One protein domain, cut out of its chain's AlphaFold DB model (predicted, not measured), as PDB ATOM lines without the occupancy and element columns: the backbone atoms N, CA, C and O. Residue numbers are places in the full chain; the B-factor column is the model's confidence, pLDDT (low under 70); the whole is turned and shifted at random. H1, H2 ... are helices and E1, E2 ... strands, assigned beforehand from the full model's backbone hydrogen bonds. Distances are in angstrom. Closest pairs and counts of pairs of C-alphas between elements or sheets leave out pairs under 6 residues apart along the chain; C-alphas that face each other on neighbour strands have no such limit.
ATOM      1  N   GLY A 539     204.117 232.224 153.812       78.62
ATOM      2  CA  GLY A 539     204.400 233.429 153.027       78.62
ATOM      3  C   GLY A 539     203.745 233.504 151.637       78.62
ATOM      4  O   GLY A 539     203.183 234.556 151.335       78.62
ATOM      5  N   PRO A 540     203.740 232.450 150.792       85.75
ATOM      6  CA  PRO A 540     203.121 232.471 149.464       85.75
ATOM      7  C   PRO A 540     201.586 232.538 149.511       85.75
ATOM      8  O   PRO A 540     200.983 233.103 148.599       85.75
ATOM      9  N   LEU A 541     200.970 232.037 150.588       88.25
ATOM     10  CA  LEU A 541     199.515 232.008 150.780       88.25
ATOM     11  C   LEU A 541     198.951 233.366 151.227       88.25
ATOM     12  O   LEU A 541     197.812 233.690 150.911       88.25
ATOM     13  N   LEU A 542     199.741 234.171 151.946       92.12
ATOM     14  CA  LEU A 542     199.334 235.509 152.387       92.12
ATOM     15  C   LEU A 542     199.151 236.458 151.187       92.12
ATOM     16  O   LEU A 542     200.141 236.751 150.509       92.12
ATOM     17  N   PRO A 543     197.949 237.004 150.924       94.62
ATOM     18  CA  PRO A 543     197.750 237.925 149.812       94.62
ATOM     19  C   PRO A 543     198.588 239.192 150.022       94.62
ATOM     20  O   PRO A 543     198.497 239.854 151.060       94.62
ATOM     21  N   ALA A 544     199.423 239.530 149.032       95.75
ATOM     22  CA  ALA A 544     200.392 240.632 149.122       95.75
ATOM     23  C   ALA A 544     199.736 242.000 149.374       95.75
ATOM     24  O   ALA A 544     200.370 242.898 149.923       95.75
ATOM     25  N   VAL A 545     198.460 242.143 149.020       96.81
ATOM     26  CA  VAL A 545     197.618 243.298 149.321       96.81
ATOM     27  C   VAL A 545     196.275 242.780 149.825       96.81
ATOM     28  O   VAL A 545     195.717 241.857 149.241       96.81
ATOM     29  N   SER A 546     195.759 243.379 150.896       95.19
ATOM     30  CA  SER A 546     194.357 243.250 151.300       95.19
ATOM     31  C   SER A 546     193.857 244.648 151.649       95.19
ATOM     32  O   SER A 546     194.266 245.243 152.654       95.19
ATOM     33  N   VAL A 547     193.108 245.214 150.699       94.88
ATOM     34  CA  VAL A 547     192.613 246.595 150.643       94.88
ATOM     35  C   VAL A 547     191.342 246.586 149.792       94.88
ATOM     36  O   VAL A 547     191.383 246.151 148.641       94.88
ATOM     37  N   ASP A 548     190.232 247.095 150.320       94.62
ATOM     38  CA  ASP A 548     188.963 247.202 149.593       94.62
ATOM     39  C   ASP A 548     188.908 248.515 148.788       94.62
ATOM     40  O   ASP A 548     188.362 249.531 149.221       94.62
ATOM     41  N   LEU A 549     189.544 248.517 147.611       93.56
ATOM     42  CA  LEU A 549     189.739 249.713 146.773       93.56
ATOM     43  C   LEU A 549     188.452 250.535 146.504       93.56
ATOM     44  O   LEU A 549     188.537 251.766 146.535       93.56
ATOM     45  N   PRO A 550     187.261 249.933 146.286       92.44
ATOM     46  CA  PRO A 550     185.989 250.653 146.256       92.44
ATOM     47  C   PRO A 550     185.712 251.554 147.469       92.44
ATOM     48  O   PRO A 550     185.250 252.688 147.268       92.44
ATOM     49  N   THR A 551     185.975 251.088 148.696       89.69
ATOM     50  CA  THR A 551     185.590 251.784 149.940       89.69
ATOM     51  C   THR A 551     186.689 252.651 150.553       89.69
ATOM     52  O   THR A 551     186.344 253.550 151.340       89.69
ATOM     53  N   VAL A 552     187.949 252.475 150.116       91.31
ATOM     54  CA  VAL A 552     189.078 253.391 150.370       91.31
ATOM     55  C   VAL A 552     188.615 254.841 150.255       91.31
ATOM     56  O   VAL A 552     187.948 255.240 149.302       91.31
ATOM     57  N   SER A 553     188.988 255.649 151.242       85.56
ATOM     58  CA  SER A 553     188.661 257.077 151.294       85.56
ATOM     59  C   SER A 553     189.845 257.876 151.832       85.56
ATOM     60  O   SER A 553     190.476 258.610 151.075       85.56
ATOM     61  N   HIS A 554     190.193 257.664 153.106       88.12
ATOM     62  CA  HIS A 554     191.377 258.225 153.777       88.12
ATOM     63  C   HIS A 554     192.043 257.197 154.716       88.12
ATOM     64  O   HIS A 554     192.477 257.529 155.825       88.12
ATOM     65  N   GLU A 555     192.075 255.932 154.300       90.00
ATOM     66  CA  GLU A 555     192.505 254.805 155.131       90.00
ATOM     67  C   GLU A 555     194.016 254.838 155.378       90.00
ATOM     68  O   GLU A 555     194.800 255.087 154.464       90.00
ATOM     69  N   ALA A 556     194.458 254.589 156.611       94.56
ATOM     70  CA  ALA A 556     195.881 254.407 156.885       94.56
ATOM     71  C   ALA A 556     196.324 253.007 156.441       94.56
ATOM     72  O   ALA A 556     195.579 252.046 156.625       94.56
ATOM     73  N   PHE A 557     197.538 252.876 155.906       96.25
ATOM     74  CA  PHE A 557     198.129 251.579 155.579       96.25
ATOM     75  C   PHE A 557     199.408 251.324 156.371       96.25
ATOM     76  O   PHE A 557     200.177 252.252 156.654       96.25
ATOM     77  N   ILE A 558     199.665 250.045 156.646       96.88
ATOM     78  CA  ILE A 558     200.982 249.550 157.045       96.88
ATOM     79  C   ILE A 558     201.546 248.646 155.947       96.88
ATOM     80  O   ILE A 558     200.829 247.846 155.342       96.88
ATOM     81  N   LEU A 559     202.843 248.794 155.693       97.12
ATOM     82  CA  LEU A 559     203.629 247.884 154.869       97.12
ATOM     83  C   LEU A 559     204.435 246.998 155.821       97.12
ATOM     84  O   LEU A 559     205.272 247.494 156.582       97.12
ATOM     85  N   VAL A 560     204.150 245.700 155.798       96.69
ATOM     86  CA  VAL A 560     204.723 244.708 156.708       96.69
ATOM     87  C   VAL A 560     205.624 243.767 155.928       96.69
ATOM     88  O   VAL A 560     205.231 243.211 154.904       96.69
ATOM     89  N   ARG A 561     206.833 243.553 156.435       95.56
ATOM     90  CA  ARG A 561     207.691 242.452 156.025       95.56
ATOM     91  C   ARG A 561     207.364 241.252 156.911       95.56
ATOM     92  O   ARG A 561     207.513 241.314 158.130       95.56
ATOM     93  N   VAL A 562     206.887 240.178 156.297       94.19
ATOM     94  CA  VAL A 562     206.641 238.886 156.948       94.19
ATOM     95  C   VAL A 562     207.868 238.018 156.712       94.19
ATOM     96  O   VAL A 562     208.242 237.810 155.559       94.19
ATOM     97  N   THR A 563     208.502 237.537 157.780       92.38
ATOM     98  CA  THR A 563     209.698 236.678 157.714       92.38
ATOM     99  C   THR A 563     209.488 235.365 158.452       92.38
ATOM    100  O   THR A 563     208.832 235.336 159.494       92.38
ATOM    101  N   ASP A 564     210.050 234.277 157.928       88.94
ATOM    102  CA  ASP A 564     210.034 232.979 158.608       88.94
ATOM    103  C   ASP A 564     211.105 232.919 159.714       88.94
ATOM    104  O   ASP A 564     212.299 232.783 159.435       88.94
ATOM    105  N   ALA A 565     210.698 232.996 160.986       80.69
ATOM    106  CA  ALA A 565     211.609 232.856 162.124       80.69
ATOM    107  C   ALA A 565     211.967 231.392 162.456       80.69
ATOM    108  O   ALA A 565     212.515 231.132 163.528       80.69
ATOM    109  N   ARG A 566     211.759 230.442 161.531       73.12
ATOM    110  CA  ARG A 566     212.554 229.201 161.473       73.12
ATOM    111  C   ARG A 566     213.940 229.411 160.850       73.12
ATOM    112  O   ARG A 566     214.825 228.588 161.057       73.12
ATOM    113  N   ALA A 567     214.176 230.543 160.179       60.22
ATOM    114  CA  ALA A 567     215.465 230.870 159.571       60.22
ATOM    115  C   ALA A 567     216.541 231.586 160.441       60.22
ATOM    116  O   ALA A 567     217.605 231.841 159.878       60.22
ATOM    117  N   PRO A 568     216.404 231.926 161.750       55.97
ATOM    118  CA  PRO A 568     217.476 232.634 162.463       55.97
ATOM    119  C   PRO A 568     218.709 231.746 162.676       55.97
ATOM    120  O   PRO A 568     219.828 232.246 162.608       55.97
ATOM    121  N   GLY A 569     218.520 230.429 162.835       61.12
ATOM    122  CA  GLY A 569     219.618 229.461 162.823       61.12
ATOM    123  C   GLY A 569     220.340 229.425 161.472       61.12
ATOM    124  O   GLY A 569     221.562 229.422 161.445       61.12
ATOM    125  N   ALA A 570     219.607 229.504 160.355       56.97
ATOM    126  CA  ALA A 570     220.203 229.599 159.020       56.97
ATOM    127  C   ALA A 570     220.950 230.928 158.811       56.97
ATOM    128  O   ALA A 570     222.052 230.931 158.274       56.97
ATOM    129  N   ALA A 571     220.397 232.052 159.280       56.41
ATOM    130  CA  ALA A 571     221.050 233.360 159.209       56.41
ATOM    131  C   ALA A 571     222.351 233.404 160.033       56.41
ATOM    132  O   ALA A 571     223.356 233.928 159.557       56.41
ATOM    133  N   ALA A 572     222.362 232.805 161.229       62.47
ATOM    134  CA  ALA A 572     223.572 232.643 162.032       62.47
ATOM    135  C   ALA A 572     224.576 231.677 161.372       62.47
ATOM    136  O   ALA A 572     225.760 231.990 161.286       62.47
ATOM    137  N   ALA A 573     224.106 230.546 160.835       62.50
ATOM    138  CA  ALA A 573     224.946 229.569 160.141       62.50
ATOM    139  C   ALA A 573     225.582 230.132 158.860       62.50
ATOM    140  O   ALA A 573     226.725 229.805 158.564       62.50
ATOM    141  N   ALA A 574     224.902 231.016 158.125       58.78
ATOM    142  CA  ALA A 574     225.486 231.698 156.971       58.78
ATOM    143  C   ALA A 574     226.361 232.899 157.343       58.78
ATOM    144  O   ALA A 574     227.282 233.209 156.597       58.78
ATOM    145  N   GLY A 591     216.587 234.677 154.957       71.00
ATOM    146  CA  GLY A 591     215.422 234.098 155.627       71.00
ATOM    147  C   GLY A 591     214.125 234.573 154.980       71.00
ATOM    148  O   GLY A 591     213.890 235.781 154.888       71.00
ATOM    149  N   ARG A 592     213.338 233.610 154.483       86.50
ATOM    150  CA  ARG A 592     212.266 233.838 153.505       86.50
ATOM    151  C   ARG A 592     211.368 234.993 153.939       86.50
ATOM    152  O   ARG A 592     210.833 234.987 155.048       86.50
ATOM    153  N   ALA A 593     211.241 235.984 153.060       90.81
ATOM    154  CA  ALA A 593     210.590 237.254 153.339       90.81
ATOM    155  C   ALA A 593     209.535 237.575 152.274       90.81
ATOM    156  O   ALA A 593     209.752 237.335 151.090       90.81
ATOM    157  N   ARG A 594     208.402 238.152 152.689       94.00
ATOM    158  CA  ARG A 594     207.392 238.716 151.782       94.00
ATOM    159  C   ARG A 594     206.960 240.095 152.266       94.00
ATOM    160  O   ARG A 594     206.745 240.290 153.461       94.00
ATOM    161  N   LEU A 595     206.810 241.036 151.338       96.50
ATOM    162  CA  LEU A 595     206.137 242.309 151.591       96.50
ATOM    163  C   LEU A 595     204.619 242.147 151.481       96.50
ATOM    164  O   LEU A 595     204.114 241.557 150.524       96.50
ATOM    165  N   VAL A 596     203.908 242.682 152.469       97.38
ATOM    166  CA  VAL A 596     202.456 242.577 152.613       97.38
ATOM    167  C   VAL A 596     201.881 243.942 152.999       97.38
ATOM    168  O   VAL A 596     202.296 244.547 153.987       97.38
ATOM    169  N   LEU A 597     200.923 244.436 152.217       97.56
ATOM    170  CA  LEU A 597     200.219 245.699 152.433       97.56
ATOM    171  C   LEU A 597     198.849 245.441 153.076       97.56
ATOM    172  O   LEU A 597     198.060 244.636 152.569       97.56
ATOM    173  N   ARG A 598     198.545 246.141 154.173       97.38
ATOM    174  CA  ARG A 598     197.233 246.098 154.845       97.38
ATOM    175  C   ARG A 598     196.730 247.516 155.110       97.38
ATOM    176  O   ARG A 598     197.470 248.330 155.667       97.38
ATOM    177  N   ALA A 599     195.491 247.801 154.713       96.50
ATOM    178  CA  ALA A 599     194.803 249.056 155.023       96.50
ATOM    179  C   ALA A 599     193.863 248.905 156.228       96.50
ATOM    180  O   ALA A 599     193.320 247.833 156.489       96.50
ATOM    181  N   ALA A 600     193.680 250.000 156.961       94.06
ATOM    182  CA  ALA A 600     192.689 250.134 158.017       94.06
ATOM    183  C   ALA A 600     191.272 250.097 157.428       94.06
ATOM    184  O   ALA A 600     190.974 250.968 156.613       94.06
ATOM    185  N   PRO A 601     190.387 249.175 157.857       89.81
ATOM    186  CA  PRO A 601     189.030 249.122 157.331       89.81
ATOM    187  C   PRO A 601     188.283 250.424 157.633       89.81
ATOM    188  O   PRO A 601     188.380 250.975 158.739       89.81
ATOM    189  N   ARG A 602     187.519 250.908 156.652       88.50
ATOM    190  CA  ARG A 602     186.677 252.102 156.748       88.50
ATOM    191  C   ARG A 602     185.919 252.180 158.079       88.50
ATOM    192  O   ARG A 602     185.146 251.299 158.436       88.50
ATOM    193  N   GLY A 603     186.126 253.280 158.805       86.75
ATOM    194  CA  GLY A 603     185.514 253.514 160.118       86.75
ATOM    195  C   GLY A 603     186.347 253.052 161.322       86.75
ATOM    196  O   GLY A 603     185.920 253.275 162.455       86.75
ATOM    197  N   ALA A 604     187.542 252.477 161.120       88.44
ATOM    198  CA  ALA A 604     188.481 252.185 162.204       88.44
ATOM    199  C   ALA A 604     188.777 253.446 163.046       88.44
ATOM    200  O   ALA A 604     189.431 254.386 162.596       88.44
ATOM    201  N   ARG A 605     188.281 253.463 164.292       88.44
ATOM    202  CA  ARG A 605     188.431 254.600 165.222       88.44
ATOM    203  C   ARG A 605     189.850 254.728 165.788       88.44
ATOM    204  O   ARG A 605     190.237 255.813 166.218       88.44
ATOM    205  N   ALA A 606     190.615 253.635 165.798       87.31
ATOM    206  CA  ALA A 606     191.996 253.613 166.265       87.31
ATOM    207  C   ALA A 606     192.902 254.496 165.388       87.31
ATOM    208  O   ALA A 606     192.713 254.608 164.178       87.31
ATOM    209  N   ARG A 607     193.917 255.122 165.996       89.12
ATOM    210  CA  ARG A 607     194.895 255.984 165.310       89.12
ATOM    211  C   ARG A 607     196.317 255.642 165.765       89.12
ATOM    212  O   ARG A 607     196.518 255.172 166.884       89.12
ATOM    213  N   GLY A 608     197.303 255.886 164.900       88.50
ATOM    214  CA  GLY A 608     198.723 255.665 165.198       88.50
ATOM    215  C   GLY A 608     199.016 254.245 165.697       88.50
ATOM    216  O   GLY A 608     198.516 253.273 165.138       88.50
ATOM    217  N   ALA A 609     199.772 254.130 166.791       87.69
ATOM    218  CA  ALA A 609     200.216 252.846 167.340       87.69
ATOM    219  C   ALA A 609     199.078 251.888 167.758       87.69
ATOM    220  O   ALA A 609     199.291 250.677 167.795       87.69
ATOM    221  N   ALA A 610     197.873 252.388 168.057       91.75
ATOM    222  CA  ALA A 610     196.714 251.527 168.311       91.75
ATOM    223  C   ALA A 610     196.214 250.859 167.018       91.75
ATOM    224  O   ALA A 610     195.863 249.680 167.019       91.75
ATOM    225  N   LEU A 611     196.245 251.595 165.903       92.06
ATOM    226  CA  LEU A 611     195.858 251.098 164.585       92.06
ATOM    227  C   LEU A 611     196.923 250.158 164.002       92.06
ATOM    228  O   LEU A 611     196.573 249.119 163.454       92.06
ATOM    229  N   ASP A 612     198.211 250.466 164.205       92.69
ATOM    230  CA  ASP A 612     199.321 249.555 163.884       92.69
ATOM    231  C   ASP A 612     199.132 248.190 164.569       92.69
ATOM    232  O   ASP A 612     199.238 247.148 163.924       92.69
ATOM    233  N   LYS A 613     198.815 248.188 165.876       94.44
ATOM    234  CA  LYS A 613     198.540 246.964 166.647       94.44
ATOM    235  C   LYS A 613     197.331 246.205 166.103       94.44
ATOM    236  O   LYS A 613     197.413 244.991 165.952       94.44
ATOM    237  N   GLN A 614     196.235 246.901 165.790       95.19
ATOM    238  CA  GLN A 614     195.030 246.288 165.221       95.19
ATOM    239  C   GLN A 614     195.318 245.624 163.863       95.19
ATOM    240  O   GLN A 614     194.888 244.496 163.626       95.19
ATOM    241  N   LEU A 615     196.084 246.290 162.994       95.06
ATOM    242  CA  LEU A 615     196.448 245.776 161.672       95.06
ATOM    243  C   LEU A 615     197.445 244.612 161.738       95.06
ATOM    244  O   LEU A 615     197.285 243.640 161.002       95.06
ATOM    245  N   LEU A 616     198.429 244.662 162.642       95.06
ATOM    246  CA  LEU A 616     199.324 243.528 162.894       95.06
ATOM    247  C   LEU A 616     198.581 242.324 163.485       95.06
ATOM    248  O   LEU A 616     198.848 241.199 163.074       95.06
ATOM    249  N   ALA A 617     197.637 242.539 164.407       94.56
ATOM    250  CA  ALA A 617     196.824 241.464 164.974       94.56
ATOM    251  C   ALA A 617     195.928 240.803 163.911       94.56
ATOM    252  O   ALA A 617     195.847 239.578 163.868       94.56
ATOM    253  N   GLY A 618     195.322 241.597 163.019       94.88
ATOM    254  CA  GLY A 618     194.558 241.088 161.875       94.88
ATOM    255  C   GLY A 618     195.417 240.295 160.885       94.88
ATOM    256  O   GLY A 618     195.029 239.210 160.471       94.88
ATOM    257  N   LEU A 619     196.618 240.781 160.557       94.88
ATOM    258  CA  LEU A 619     197.557 240.055 159.692       94.88
ATOM    259  C   LEU A 619     198.069 238.754 160.343       94.88
ATOM    260  O   LEU A 619     198.279 237.755 159.656       94.88
ATOM    261  N   ALA A 620     198.256 238.742 161.664       93.31
ATOM    262  CA  ALA A 620     198.657 237.548 162.401       93.31
ATOM    263  C   ALA A 620     197.535 236.495 162.459       93.31
ATOM    264  O   ALA A 620     197.817 235.309 162.279       93.31
ATOM    265  N   SER A 621     196.272 236.900 162.656       93.19
ATOM    266  CA  SER A 621     195.135 235.968 162.628       93.19
ATOM    267  C   SER A 621     194.833 235.461 161.214       93.19
ATOM    268  O   SER A 621     194.561 234.274 161.048       93.19
ATOM    269  N   GLU A 622     194.978 236.306 160.191       93.94
ATOM    270  CA  GLU A 622     194.933 235.917 158.775       93.94
ATOM    271  C   GLU A 622     195.998 234.853 158.454       93.94
ATOM    272  O   GLU A 622     195.689 233.805 157.886       93.94
ATOM    273  N   ALA A 623     197.245 235.074 158.877       91.06
ATOM    274  CA  ALA A 623     198.329 234.117 158.677       91.06
ATOM    275  C   ALA A 623     198.107 232.796 159.438       91.06
ATOM    276  O   ALA A 623     198.403 231.726 158.903       91.06
ATOM    277  N   ALA A 624     197.562 232.849 160.657       89.31
ATOM    278  CA  ALA A 624     197.210 231.659 161.431       89.31
ATOM    279  C   ALA A 624     196.061 230.863 160.784       89.31
ATOM    280  O   ALA A 624     196.134 229.637 160.707       89.31
ATOM    281  N   ALA A 625     195.039 231.545 160.257       89.62
ATOM    282  CA  ALA A 625     193.939 230.916 159.528       89.62
ATOM    283  C   ALA A 625     194.426 230.243 158.233       89.62
ATOM    284  O   ALA A 625     194.066 229.097 157.963       89.62
ATOM    285  N   LEU A 626     195.305 230.906 157.470       89.62
ATOM    286  CA  LEU A 626     195.928 230.327 156.275       89.62
ATOM    287  C   LEU A 626     196.818 229.122 156.609       89.62
ATOM    288  O   LEU A 626     196.775 228.125 155.887       89.62
ATOM    289  N   ALA A 627     197.581 229.168 157.707       87.12
ATOM    290  CA  ALA A 627     198.374 228.032 158.180       87.12
ATOM    291  C   ALA A 627     197.487 226.826 158.538       87.12
ATOM    292  O   ALA A 627     197.748 225.714 158.081       87.12
ATOM    293  N   ALA A 628     196.400 227.053 159.282       87.06
ATOM    294  CA  ALA A 628     195.441 226.009 159.635       87.06
ATOM    295  C   ALA A 628     194.757 225.404 158.394       87.06
ATOM    296  O   ALA A 628     194.727 224.182 158.247       87.06
ATOM    297  N   ALA A 629     194.280 226.242 157.466       87.25
ATOM    298  CA  ALA A 629     193.630 225.800 156.229       87.25
ATOM    299  C   ALA A 629     194.561 224.971 155.324       87.25
ATOM    300  O   ALA A 629     194.142 223.966 154.754       87.25
ATOM    301  N   SER A 630     195.841 225.346 155.244       84.06
ATOM    302  CA  SER A 630     196.875 224.609 154.497       84.06
ATOM    303  C   SER A 630     197.501 223.439 155.274       84.06
ATOM    304  O   SER A 630     198.451 222.823 154.793       84.06
ATOM    305  N   ARG A 631     196.980 223.113 156.468       86.19
ATOM    306  CA  ARG A 631     197.496 222.076 157.385       86.19
ATOM    307  C   ARG A 631     198.983 222.249 157.755       86.19
ATOM    308  O   ARG A 631     199.641 221.287 158.152       86.19
ATOM    309  N   LEU A 632     199.518 223.470 157.667       82.00
ATOM    310  CA  LEU A 632     200.871 223.808 158.114       82.00
ATOM    311  C   LEU A 632     200.890 223.804 159.645       82.00
ATOM    312  O   LEU A 632     200.340 224.695 160.290       82.00
ATOM    313  N   SER A 633     201.461 222.732 160.202       62.59
ATOM    314  CA  SER A 633     201.146 222.252 161.550       62.59
ATOM    315  C   SER A 633     201.302 223.321 162.648       62.59
ATOM    316  O   SER A 633     202.432 223.683 162.996       62.59
ATOM    317  N   PRO A 634     200.203 223.806 163.262       54.59
ATOM    318  CA  PRO A 634     200.253 224.931 164.200       54.59
ATOM    319  C   PRO A 634     201.014 224.614 165.498       54.59
ATOM    320  O   PRO A 634     201.458 225.530 166.186       54.59
ATOM    321  N   SER A 635     201.225 223.333 165.818       45.91
ATOM    322  CA  SER A 635     201.901 222.870 167.039       45.91
ATOM    323  C   SER A 635     203.402 223.198 167.112       45.91
ATOM    324  O   SER A 635     203.993 223.133 168.188       45.91
ATOM    325  N   GLY A 636     204.041 223.548 165.990       50.31
ATOM    326  CA  GLY A 636     205.504 223.553 165.854       50.31
ATOM    327  C   GLY A 636     206.179 224.923 165.745       50.31
ATOM    328  O   GLY A 636     206.985 225.104 164.831       50.31
ATOM    329  N   ARG A 637     205.866 225.892 166.622       53.22
ATOM    330  CA  ARG A 637     206.532 227.221 166.690       53.22
ATOM    331  C   ARG A 637     206.766 227.872 165.306       53.22
ATOM    332  O   ARG A 637     207.878 228.292 164.989       53.22
ATOM    333  N   HIS A 638     205.732 227.950 164.464       59.81
ATOM    334  CA  HIS A 638     205.786 228.692 163.194       59.81
ATOM    335  C   HIS A 638     205.811 230.208 163.462       59.81
ATOM    336  O   HIS A 638     204.817 230.912 163.288       59.81
ATOM    337  N   GLY A 639     206.951 230.709 163.938       79.00
ATOM    338  CA  GLY A 639     207.162 232.119 164.240       79.00
ATOM    339  C   GLY A 639     207.220 232.955 162.967       79.00
ATOM    340  O   GLY A 639     208.300 233.272 162.483       79.00
ATOM    341  N   LEU A 640     206.074 233.352 162.422       88.75
ATOM    342  CA  LEU A 640     206.046 234.428 161.438       88.75
ATOM    343  C   LEU A 640     206.391 235.732 162.163       88.75
ATOM    344  O   LEU A 640     205.624 236.219 162.995       88.75
ATOM    345  N   ARG A 641     207.569 236.289 161.878       91.94
ATOM    346  CA  ARG A 641     207.985 237.585 162.413       91.94
ATOM    347  C   ARG A 641     207.473 238.678 161.480       91.94
ATOM    348  O   ARG A 641     207.913 238.787 160.334       91.94
ATOM    349  N   PHE A 642     206.555 239.481 162.006       94.12
ATOM    350  CA  PHE A 642     205.954 240.631 161.340       94.12
ATOM    351  C   PHE A 642     206.711 241.913 161.715       94.12
ATOM    352  O   PHE A 642     206.810 242.264 162.891       94.12
ATOM    353  N   GLU A 643     207.247 242.617 160.722       94.94
ATOM    354  CA  GLU A 643     208.048 243.836 160.885       94.94
ATOM    355  C   GLU A 643     207.404 244.984 160.088       94.94
ATOM    356  O   GLU A 643     207.276 244.889 158.869       94.94
ATOM    357  N   ILE A 644     206.965 246.067 160.748       95.31
ATOM    358  CA  ILE A 644     206.433 247.249 160.040       95.31
ATOM    359  C   ILE A 644     207.603 247.999 159.402       95.31
ATOM    360  O   ILE A 644     208.316 248.744 160.076       95.31
ATOM    361  N   VAL A 645     207.757 247.836 158.089       96.44
ATOM    362  CA  VAL A 645     208.785 248.511 157.284       96.44
ATOM    363  C   VAL A 645     208.284 249.815 156.662       96.44
ATOM    364  O   VAL A 645     209.085 250.589 156.152       96.44
ATOM    365  N   GLY A 646     206.981 250.114 156.706       95.38
ATOM    366  CA  GLY A 646     206.446 251.372 156.182       95.38
ATOM    367  C   GLY A 646     205.041 251.710 156.677       95.38
ATOM    368  O   GLY A 646     204.293 250.834 157.109       95.38
ATOM    369  N   ARG A 647     204.682 252.995 156.602       95.56
ATOM    370  CA  ARG A 647     203.349 253.524 156.940       95.56
ATOM    371  C   ARG A 647     202.936 254.627 155.969       95.56
ATOM    372  O   ARG A 647     203.779 255.415 155.535       95.56
ATOM    373  N   GLY A 648     201.640 254.748 155.716       95.88
ATOM    374  CA  GLY A 648     201.088 255.855 154.938       95.88
ATOM    375  C   GLY A 648     199.568 255.915 154.972       95.88
ATOM    376  O   GLY A 648     198.936 255.411 155.902       95.88
ATOM    377  N   ARG A 649     198.981 256.556 153.962       96.00
ATOM    378  CA  ARG A 649     197.535 256.616 153.728       96.00
ATOM    379  C   ARG A 649     197.203 256.305 152.275       96.00
ATOM    380  O   ARG A 649     197.957 256.673 151.377       96.00
ATOM    381  N   LEU A 650     196.063 255.664 152.059       96.81
ATOM    382  CA  LEU A 650     195.432 255.504 150.757       96.81
ATOM    383  C   LEU A 650     194.311 256.538 150.646       96.81
ATOM    384  O   LEU A 650     193.411 256.594 151.487       96.81
ATOM    385  N   LEU A 651     194.404 257.380 149.621       95.81
ATOM    386  CA  LEU A 651     193.423 258.412 149.303       95.81
ATOM    387  C   LEU A 651     192.644 258.000 148.057       95.81
ATOM    388  O   LEU A 651     193.255 257.572 147.073       95.81
ATOM    389  N   LYS A 652     191.322 258.182 148.053       95.75
ATOM    390  CA  LYS A 652     190.541 258.042 146.816       95.75
ATOM    391  C   LYS A 652     190.759 259.277 145.939       95.75
ATOM    392  O   LYS A 652     190.454 260.391 146.347       95.75
ATOM    393  N   ALA A 653     191.307 259.068 144.746       95.81
ATOM    394  CA  ALA A 653     191.661 260.111 143.778       95.81
ATOM    395  C   ALA A 653     190.703 260.156 142.567       95.81
ATOM    396  O   ALA A 653     190.981 260.815 141.570       95.81
ATOM    397  N   GLY A 654     189.598 259.408 142.628       94.06
ATOM    398  CA  GLY A 654     188.584 259.280 141.580       94.06
ATOM    399  C   GLY A 654     187.757 258.006 141.770       94.06
ATOM    400  O   GLY A 654     188.013 257.234 142.695       94.06
ATOM    401  N   ALA A 655     186.781 257.750 140.892       93.69
ATOM    402  CA  ALA A 655     185.933 256.550 140.973       93.69
ATOM    403  C   ALA A 655     186.755 255.244 140.988       93.69
ATOM    404  O   ALA A 655     186.538 254.392 141.849       93.69
ATOM    405  N   HIS A 656     187.752 255.164 140.097       96.25
ATOM    406  CA  HIS A 656     188.695 254.050 139.944       96.25
ATOM    407  C   HIS A 656     190.150 254.521 140.082       96.25
ATOM    408  O   HIS A 656     191.022 254.123 139.310       96.25
ATOM    409  N   ALA A 657     190.430 255.425 141.025       97.12
ATOM    410  CA  ALA A 657     191.792 255.892 141.275       97.12
ATOM    411  C   ALA A 657     192.108 255.940 142.773       97.12
ATOM    412  O   ALA A 657     191.350 256.508 143.560       97.12
ATOM    413  N   VAL A 658     193.255 255.375 143.154       97.62
ATOM    414  CA  VAL A 658     193.790 255.408 144.523       97.62
ATOM    415  C   VAL A 658     195.188 256.008 144.489       97.62
ATOM    416  O   VAL A 658     196.011 255.621 143.660       97.62
ATOM    417  N   LYS A 659     195.470 256.941 145.398       97.56
ATOM    418  CA  LYS A 659     196.805 257.507 145.604       97.56
ATOM    419  C   LYS A 659     197.383 257.008 146.924       97.56
ATOM    420  O   LYS A 659     196.770 257.204 147.975       97.56
ATOM    421  N   ALA A 660     198.565 256.399 146.877       97.44
ATOM    422  CA  ALA A 660     199.350 256.123 148.073       97.44
ATOM    423  C   ALA A 660     200.099 257.402 148.484       97.44
ATOM    424  O   ALA A 660     200.773 258.020 147.666       97.44
ATOM    425  N   VAL A 661     199.970 257.815 149.744       96.81
ATOM    426  CA  VAL A 661     200.611 259.020 150.294       96.81
ATOM    427  C   VAL A 661     201.370 258.665 151.565       96.81
ATOM    428  O   VAL A 661     200.911 257.859 152.376       96.81
ATOM    429  N   GLY A 662     202.552 259.254 151.741       93.94
ATOM    430  CA  GLY A 662     203.411 258.966 152.885       93.94
ATOM    431  C   GLY A 662     202.781 259.447 154.185       93.94
ATOM    432  O   GLY A 662     202.081 260.460 154.214       93.94
ATOM    433  N   ALA A 663     203.052 258.745 155.286       88.00
ATOM    434  CA  ALA A 663     202.819 259.338 156.594       88.00
ATOM    435  C   ALA A 663     203.724 260.586 156.711       88.00
ATOM    436  O   ALA A 663     204.925 260.461 156.448       88.00
ATOM    437  N   PRO A 664     203.193 261.777 157.054       82.06
ATOM    438  CA  PRO A 664     204.024 262.964 157.230       82.06
ATOM    439  C   PRO A 664     205.057 262.682 158.323       82.06
ATOM    440  O   PRO A 664     204.699 262.200 159.398       82.06
ATOM    441  N   ALA A 665     206.334 262.936 158.021       66.19
ATOM    442  CA  ALA A 665     207.467 262.387 158.773       66.19
ATOM    443  C   ALA A 665     207.441 262.728 160.273       66.19
ATOM    444  O   ALA A 665     207.873 261.918 161.090       66.19
ATOM    445  N   ALA A 666     206.880 263.885 160.636       55.44
ATOM    446  CA  ALA A 666     206.532 264.203 162.008       55.44
ATOM    447  C   ALA A 666     205.242 265.031 162.079       55.44
ATOM    448  O   ALA A 666     205.152 266.115 161.511       55.44
ATOM    449  N   ALA A 667     204.290 264.566 162.887       47.47
ATOM    450  CA  ALA A 667     203.434 265.448 163.674       47.47
ATOM    451  C   ALA A 667     204.044 265.552 165.087       47.47
ATOM    452  O   ALA A 667     203.489 265.013 166.038       47.47
ATOM    453  N   ALA A 668     205.244 266.149 165.158       35.50
ATOM    454  CA  ALA A 668     206.087 266.528 166.313       35.50
ATOM    455  C   ALA A 668     206.391 265.521 167.459       35.50
ATOM    456  O   ALA A 668     207.452 265.633 168.061       35.50
ATOM    457  N   GLY A 669     205.531 264.546 167.768       55.34
ATOM    458  CA  GLY A 669     205.675 263.617 168.904       55.34
ATOM    459  C   GLY A 669     205.553 262.133 168.538       55.34
ATOM    460  O   GLY A 669     205.318 261.289 169.403       55.34
ATOM    461  N   ALA A 670     205.663 261.788 167.253       58.78
ATOM    462  CA  ALA A 670     205.628 260.397 166.814       58.78
ATOM    463  C   ALA A 670     206.902 259.661 167.269       58.78
ATOM    464  O   ALA A 670     208.009 260.021 166.876       58.78
ATOM    465  N   ARG A 671     206.722 258.615 168.089       64.31
ATOM    466  CA  ARG A 671     207.788 257.717 168.570       64.31
ATOM    467  C   ARG A 671     208.707 257.308 167.412       64.31
ATOM    468  O   ARG A 671     208.198 256.909 166.364       64.31
ATOM    469  N   ALA A 672     210.023 257.396 167.628       72.19
ATOM    470  CA  ALA A 672     211.049 257.167 166.608       72.19
ATOM    471  C   ALA A 672     210.762 255.924 165.748       72.19
ATOM    472  O   ALA A 672     210.338 254.883 166.262       72.19
ATOM    473  N   ALA A 673     210.973 256.052 164.435       75.19
ATOM    474  CA  ALA A 673     210.702 254.977 163.489       75.19
ATOM    475  C   ALA A 673     211.487 253.708 163.885       75.19
ATOM    476  O   ALA A 673     212.660 253.818 164.249       75.19
ATOM    477  N   PRO A 674     210.867 252.512 163.849       78.38
ATOM    478  CA  PRO A 674     211.551 251.291 164.255       78.38
ATOM    479  C   PRO A 674     212.758 251.037 163.347       78.38
ATOM    480  O   PRO A 674     212.696 251.293 162.144       78.38
ATOM    481  N   ALA A 675     213.850 250.517 163.912       79.50
ATOM    482  CA  ALA A 675     215.010 250.109 163.126       79.50
ATOM    483  C   ALA A 675     214.570 249.098 162.049       79.50
ATOM    484  O   ALA A 675     213.926 248.104 162.372       79.50
ATOM    485  N   GLY A 676     214.867 249.391 160.778       85.38
ATOM    486  CA  GLY A 676     214.345 248.657 159.615       85.38
ATOM    487  C   GLY A 676     213.203 249.358 158.860       85.38
ATOM    488  O   GLY A 676     212.869 248.939 157.751       85.38
ATOM    489  N   ALA A 677     212.633 250.444 159.394       89.75
ATOM    490  CA  ALA A 677     211.655 251.259 158.674       89.75
ATOM    491  C   ALA A 677     212.271 251.968 157.456       89.75
ATOM    492  O   ALA A 677     213.338 252.579 157.527       89.75
ATOM    493  N   LEU A 678     211.548 251.928 156.340       92.00
ATOM    494  CA  LEU A 678     211.867 252.636 155.108       92.00
ATOM    495  C   LEU A 678     211.506 254.122 155.219       92.00
ATOM    496  O   LEU A 678     210.537 254.500 155.882       92.00
ATOM    497  N   ALA A 679     212.233 254.965 154.484       92.44
ATOM    498  CA  ALA A 679     211.860 256.365 154.302       92.44
ATOM    499  C   ALA A 679     210.435 256.478 153.705       92.44
ATOM    500  O   ALA A 679     210.089 255.670 152.836       92.44
ATOM    501  N   PRO A 680     209.613 257.479 154.090       92.19
ATOM    502  CA  PRO A 680     208.204 257.547 153.683       92.19
ATOM    503  C   PRO A 680     207.966 257.447 152.168       92.19
ATOM    504  O   PRO A 680     207.054 256.745 151.747       92.19
ATOM    505  N   GLY A 681     208.817 258.067 151.340       93.38
ATOM    506  CA  GLY A 681     208.726 257.959 149.877       93.38
ATOM    507  C   GLY A 681     208.982 256.544 149.337       93.38
ATOM    508  O   GLY A 681     208.301 256.108 148.415       93.38
ATOM    509  N   ALA A 682     209.899 255.782 149.946       94.62
ATOM    510  CA  ALA A 682     210.155 254.390 149.568       94.62
ATOM    511  C   ALA A 682     209.014 253.459 150.015       94.62
ATOM    512  O   ALA A 682     208.612 252.569 149.266       94.62
ATOM    513  N   ALA A 683     208.435 253.704 151.198       94.62
ATOM    514  CA  ALA A 683     207.233 253.005 151.653       94.62
ATOM    515  C   ALA A 683     206.024 253.269 150.732       94.62
ATOM    516  O   ALA A 683     205.264 252.343 150.449       94.62
ATOM    517  N   VAL A 684     205.869 254.500 150.227       96.38
ATOM    518  CA  VAL A 684     204.844 254.866 149.230       96.38
ATOM    519  C   VAL A 684     205.086 254.179 147.894       96.38
ATOM    520  O   VAL A 684     204.168 253.541 147.389       96.38
ATOM    521  N   GLY A 685     206.303 254.249 147.345       97.06
ATOM    522  CA  GLY A 685     206.634 253.617 146.066       97.06
ATOM    523  C   GLY A 685     206.400 252.102 146.082       97.06
ATOM    524  O   GLY A 685     205.825 251.558 145.142       97.06
ATOM    525  N   LEU A 686     206.751 251.420 147.180       96.88
ATOM    526  CA  LEU A 686     206.452 249.994 147.353       96.88
ATOM    527  C   LEU A 686     204.956 249.716 147.552       96.88
ATOM    528  O   LEU A 686     204.446 248.771 146.955       96.88
ATOM    529  N   ALA A 687     204.234 250.526 148.331       97.06
ATOM    530  CA  ALA A 687     202.784 250.372 148.471       97.06
ATOM    531  C   ALA A 687     202.065 250.567 147.125       97.06
ATOM    532  O   ALA A 687     201.211 249.760 146.768       97.06
ATOM    533  N   ALA A 688     202.455 251.576 146.341       97.56
ATOM    534  CA  ALA A 688     201.940 251.820 144.999       97.56
ATOM    535  C   ALA A 688     202.318 250.700 144.013       97.56
ATOM    536  O   ALA A 688     201.483 250.293 143.210       97.56
ATOM    537  N   ALA A 689     203.536 250.153 144.084       97.25
ATOM    538  CA  ALA A 689     203.939 249.004 143.274       97.25
ATOM    539  C   ALA A 689     203.106 247.750 143.597       97.25
ATOM    540  O   ALA A 689     202.566 247.132 142.682       97.25
ATOM    541  N   LEU A 690     202.928 247.416 144.881       97.12
ATOM    542  CA  LEU A 690     202.080 246.295 145.303       97.12
ATOM    543  C   LEU A 690     200.618 246.497 144.882       97.12
ATOM    544  O   LEU A 690     200.012 245.577 144.341       97.12
ATOM    545  N   LEU A 691     200.078 247.708 145.051       97.19
ATOM    546  CA  LEU A 691     198.731 248.059 144.592       97.19
ATOM    547  C   LEU A 691     198.581 247.914 143.070       97.19
ATOM    548  O   LEU A 691     197.551 247.428 142.623       97.19
ATOM    549  N   ARG A 692     199.585 248.271 142.257       96.94
ATOM    550  CA  ARG A 692     199.541 248.058 140.792       96.94
ATOM    551  C   ARG A 692     199.524 246.583 140.400       96.94
ATOM    552  O   ARG A 692     198.963 246.260 139.362       96.94
ATOM    553  N   LEU A 693     200.117 245.712 141.215       96.00
ATOM    554  CA  LEU A 693     200.115 244.263 141.000       96.00
ATOM    555  C   LEU A 693     198.815 243.586 141.472       96.00
ATOM    556  O   LEU A 693     198.554 242.456 141.070       96.00
ATOM    557  N   SER A 694     198.012 244.244 142.318       95.88
ATOM    558  CA  SER A 694     196.782 243.678 142.896       95.88
ATOM    559  C   SER A 694     195.486 244.391 142.497       95.88
ATOM    560  O   SER A 694     194.406 243.929 142.864       95.88
ATOM    561  N   ALA A 695     195.557 245.557 141.855       95.50
ATOM    562  CA  ALA A 695     194.377 246.345 141.523       95.50
ATOM    563  C   ALA A 695     193.595 245.710 140.354       95.50
ATOM    564  O   ALA A 695     194.213 245.299 139.369       95.50
ATOM    565  N   PRO A 696     192.248 245.663 140.410       95.81
ATOM    566  CA  PRO A 696     191.439 245.188 139.292       95.81
ATOM    567  C   PRO A 696     191.661 246.032 138.025       95.81
ATOM    568  O   PRO A 696     191.973 247.226 138.127       95.81
ATOM    569  N   PRO A 697     191.450 245.464 136.823       95.31
ATOM    570  CA  PRO A 697     191.555 246.214 135.574       95.31
ATOM    571  C   PRO A 697     190.675 247.475 135.599       95.31
ATOM    572  O   PRO A 697     189.571 247.479 136.141       95.31
ATOM    573  N   GLY A 698     191.196 248.567 135.036       95.25
ATOM    574  CA  GLY A 698     190.571 249.894 135.063       95.25
ATOM    575  C   GLY A 698     190.986 250.784 136.244       95.25
ATOM    576  O   GLY A 698     190.885 252.007 136.129       95.25
ATOM    577  N   TRP A 699     191.522 250.230 137.338       97.44
ATOM    578  CA  TRP A 699     192.008 251.035 138.465       97.44
ATOM    579  C   TRP A 699     193.373 251.681 138.191       97.44
ATOM    580  O   TRP A 699     194.321 251.036 137.745       97.44
ATOM    581  N   ARG A 700     193.496 252.974 138.514       97.44
ATOM    582  CA  ARG A 700     194.739 253.753 138.410       97.44
ATOM    583  C   ARG A 700     195.361 253.948 139.794       97.44
ATOM    584  O   ARG A 700     194.702 254.436 140.710       97.44
ATOM    585  N   VAL A 701     196.643 253.612 139.933       96.94
ATOM    586  CA  VAL A 701     197.389 253.738 141.198       96.94
ATOM    587  C   VAL A 701     198.437 254.844 141.098       96.94
ATOM    588  O   VAL A 701     199.403 254.743 140.332       96.94
ATOM    589  N   LEU A 702     198.237 255.889 141.895       95.69
ATOM    590  CA  LEU A 702     199.032 257.115 141.925       95.69
ATOM    591  C   LEU A 702     199.971 257.166 143.143       95.69
ATOM    592  O   LEU A 702     199.733 256.512 144.161       95.69
TER     593      LEU A 702
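Overview. This is residues 539 to 574 and 591 to 702 of the 703 residues of an uncharacterized protein of Raphidocelis subcapitata (UniProt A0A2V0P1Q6). A strongly twisted sheet of five strands, curled like part of a barrel, wraps round H3 on one face, while the long helix H2 crosses its other face slantwise: three layers, helices on both faces of a sheet. Short H1 lies off the sheet, past the end of E1. The 148 printed residues include, along the chain, E1 H1 E2 H2 E3 E4 H3 E5; the sheet, order E2 E1 E3 E4 E5, is mixed, and so is the class, helices and strands. It is compact, radius of gyration of the C-alphas 16.0 A, spanning 47 by 37 by 30 A.

Arrangement. Start at E1, residues 554 to 564, antiparallel to E2, residues 593 to 599 (N 560 to O 596, 2.8 A), and to E3, residues 640 to 654 (N 557 to O 648, 2.9 A). E3 bends by 66 degrees at residue 643 and forms a hairpin with E4, residues 657 to 662; N 651 and O 659 are 2.9 A apart. E5, residues 700 to 702, is parallel to E4, with N 702 and O 658 2.9 A apart. H2, residues 609 to 629, is on the sheet at a height of 8.0 A, over E1 and E3; its closest C-alphas to E1 are Asp 612 and Ile 558, 7.0 A. On the opposite face is H3, residues 680 to 694; its Ala 683 and Gly 646 of E3 have the closest C-alphas, 4.9 A. E2, H2, E3 make a split strand-helix-strand unit, E1 lying between its strands, and E4, H3, E5 an unsplit one, its strands parallel neighbours; both crossovers are right-handed. H1, residues 568 to 574, is apart from H2 and H3. In H1, H2 and H3 every O i to N i+4 pair is within hydrogen-bond range.

Along the chain. Find C-alpha 554 at (191.377, 258.225, 153.777); E1 runs 31.8 A from it. E3 is 36.3 A long, H2 30.0 A and H3 21.0 A. E5 ends at C-alpha 702, (199.032, 257.115, 141.925).

Size, cuts and confidence. The C-alphas farthest apart, of Ala 573 and Ala 655, are 51.2 A apart. Residues 575 to 590 are cut out, a gap of 10.4 A between C-alphas 574 and 591. The link from E4 to H3 is long, 17 residues. pLDDT is under 70 at residues 567 to 574, 633 to 638 and 665 to 671.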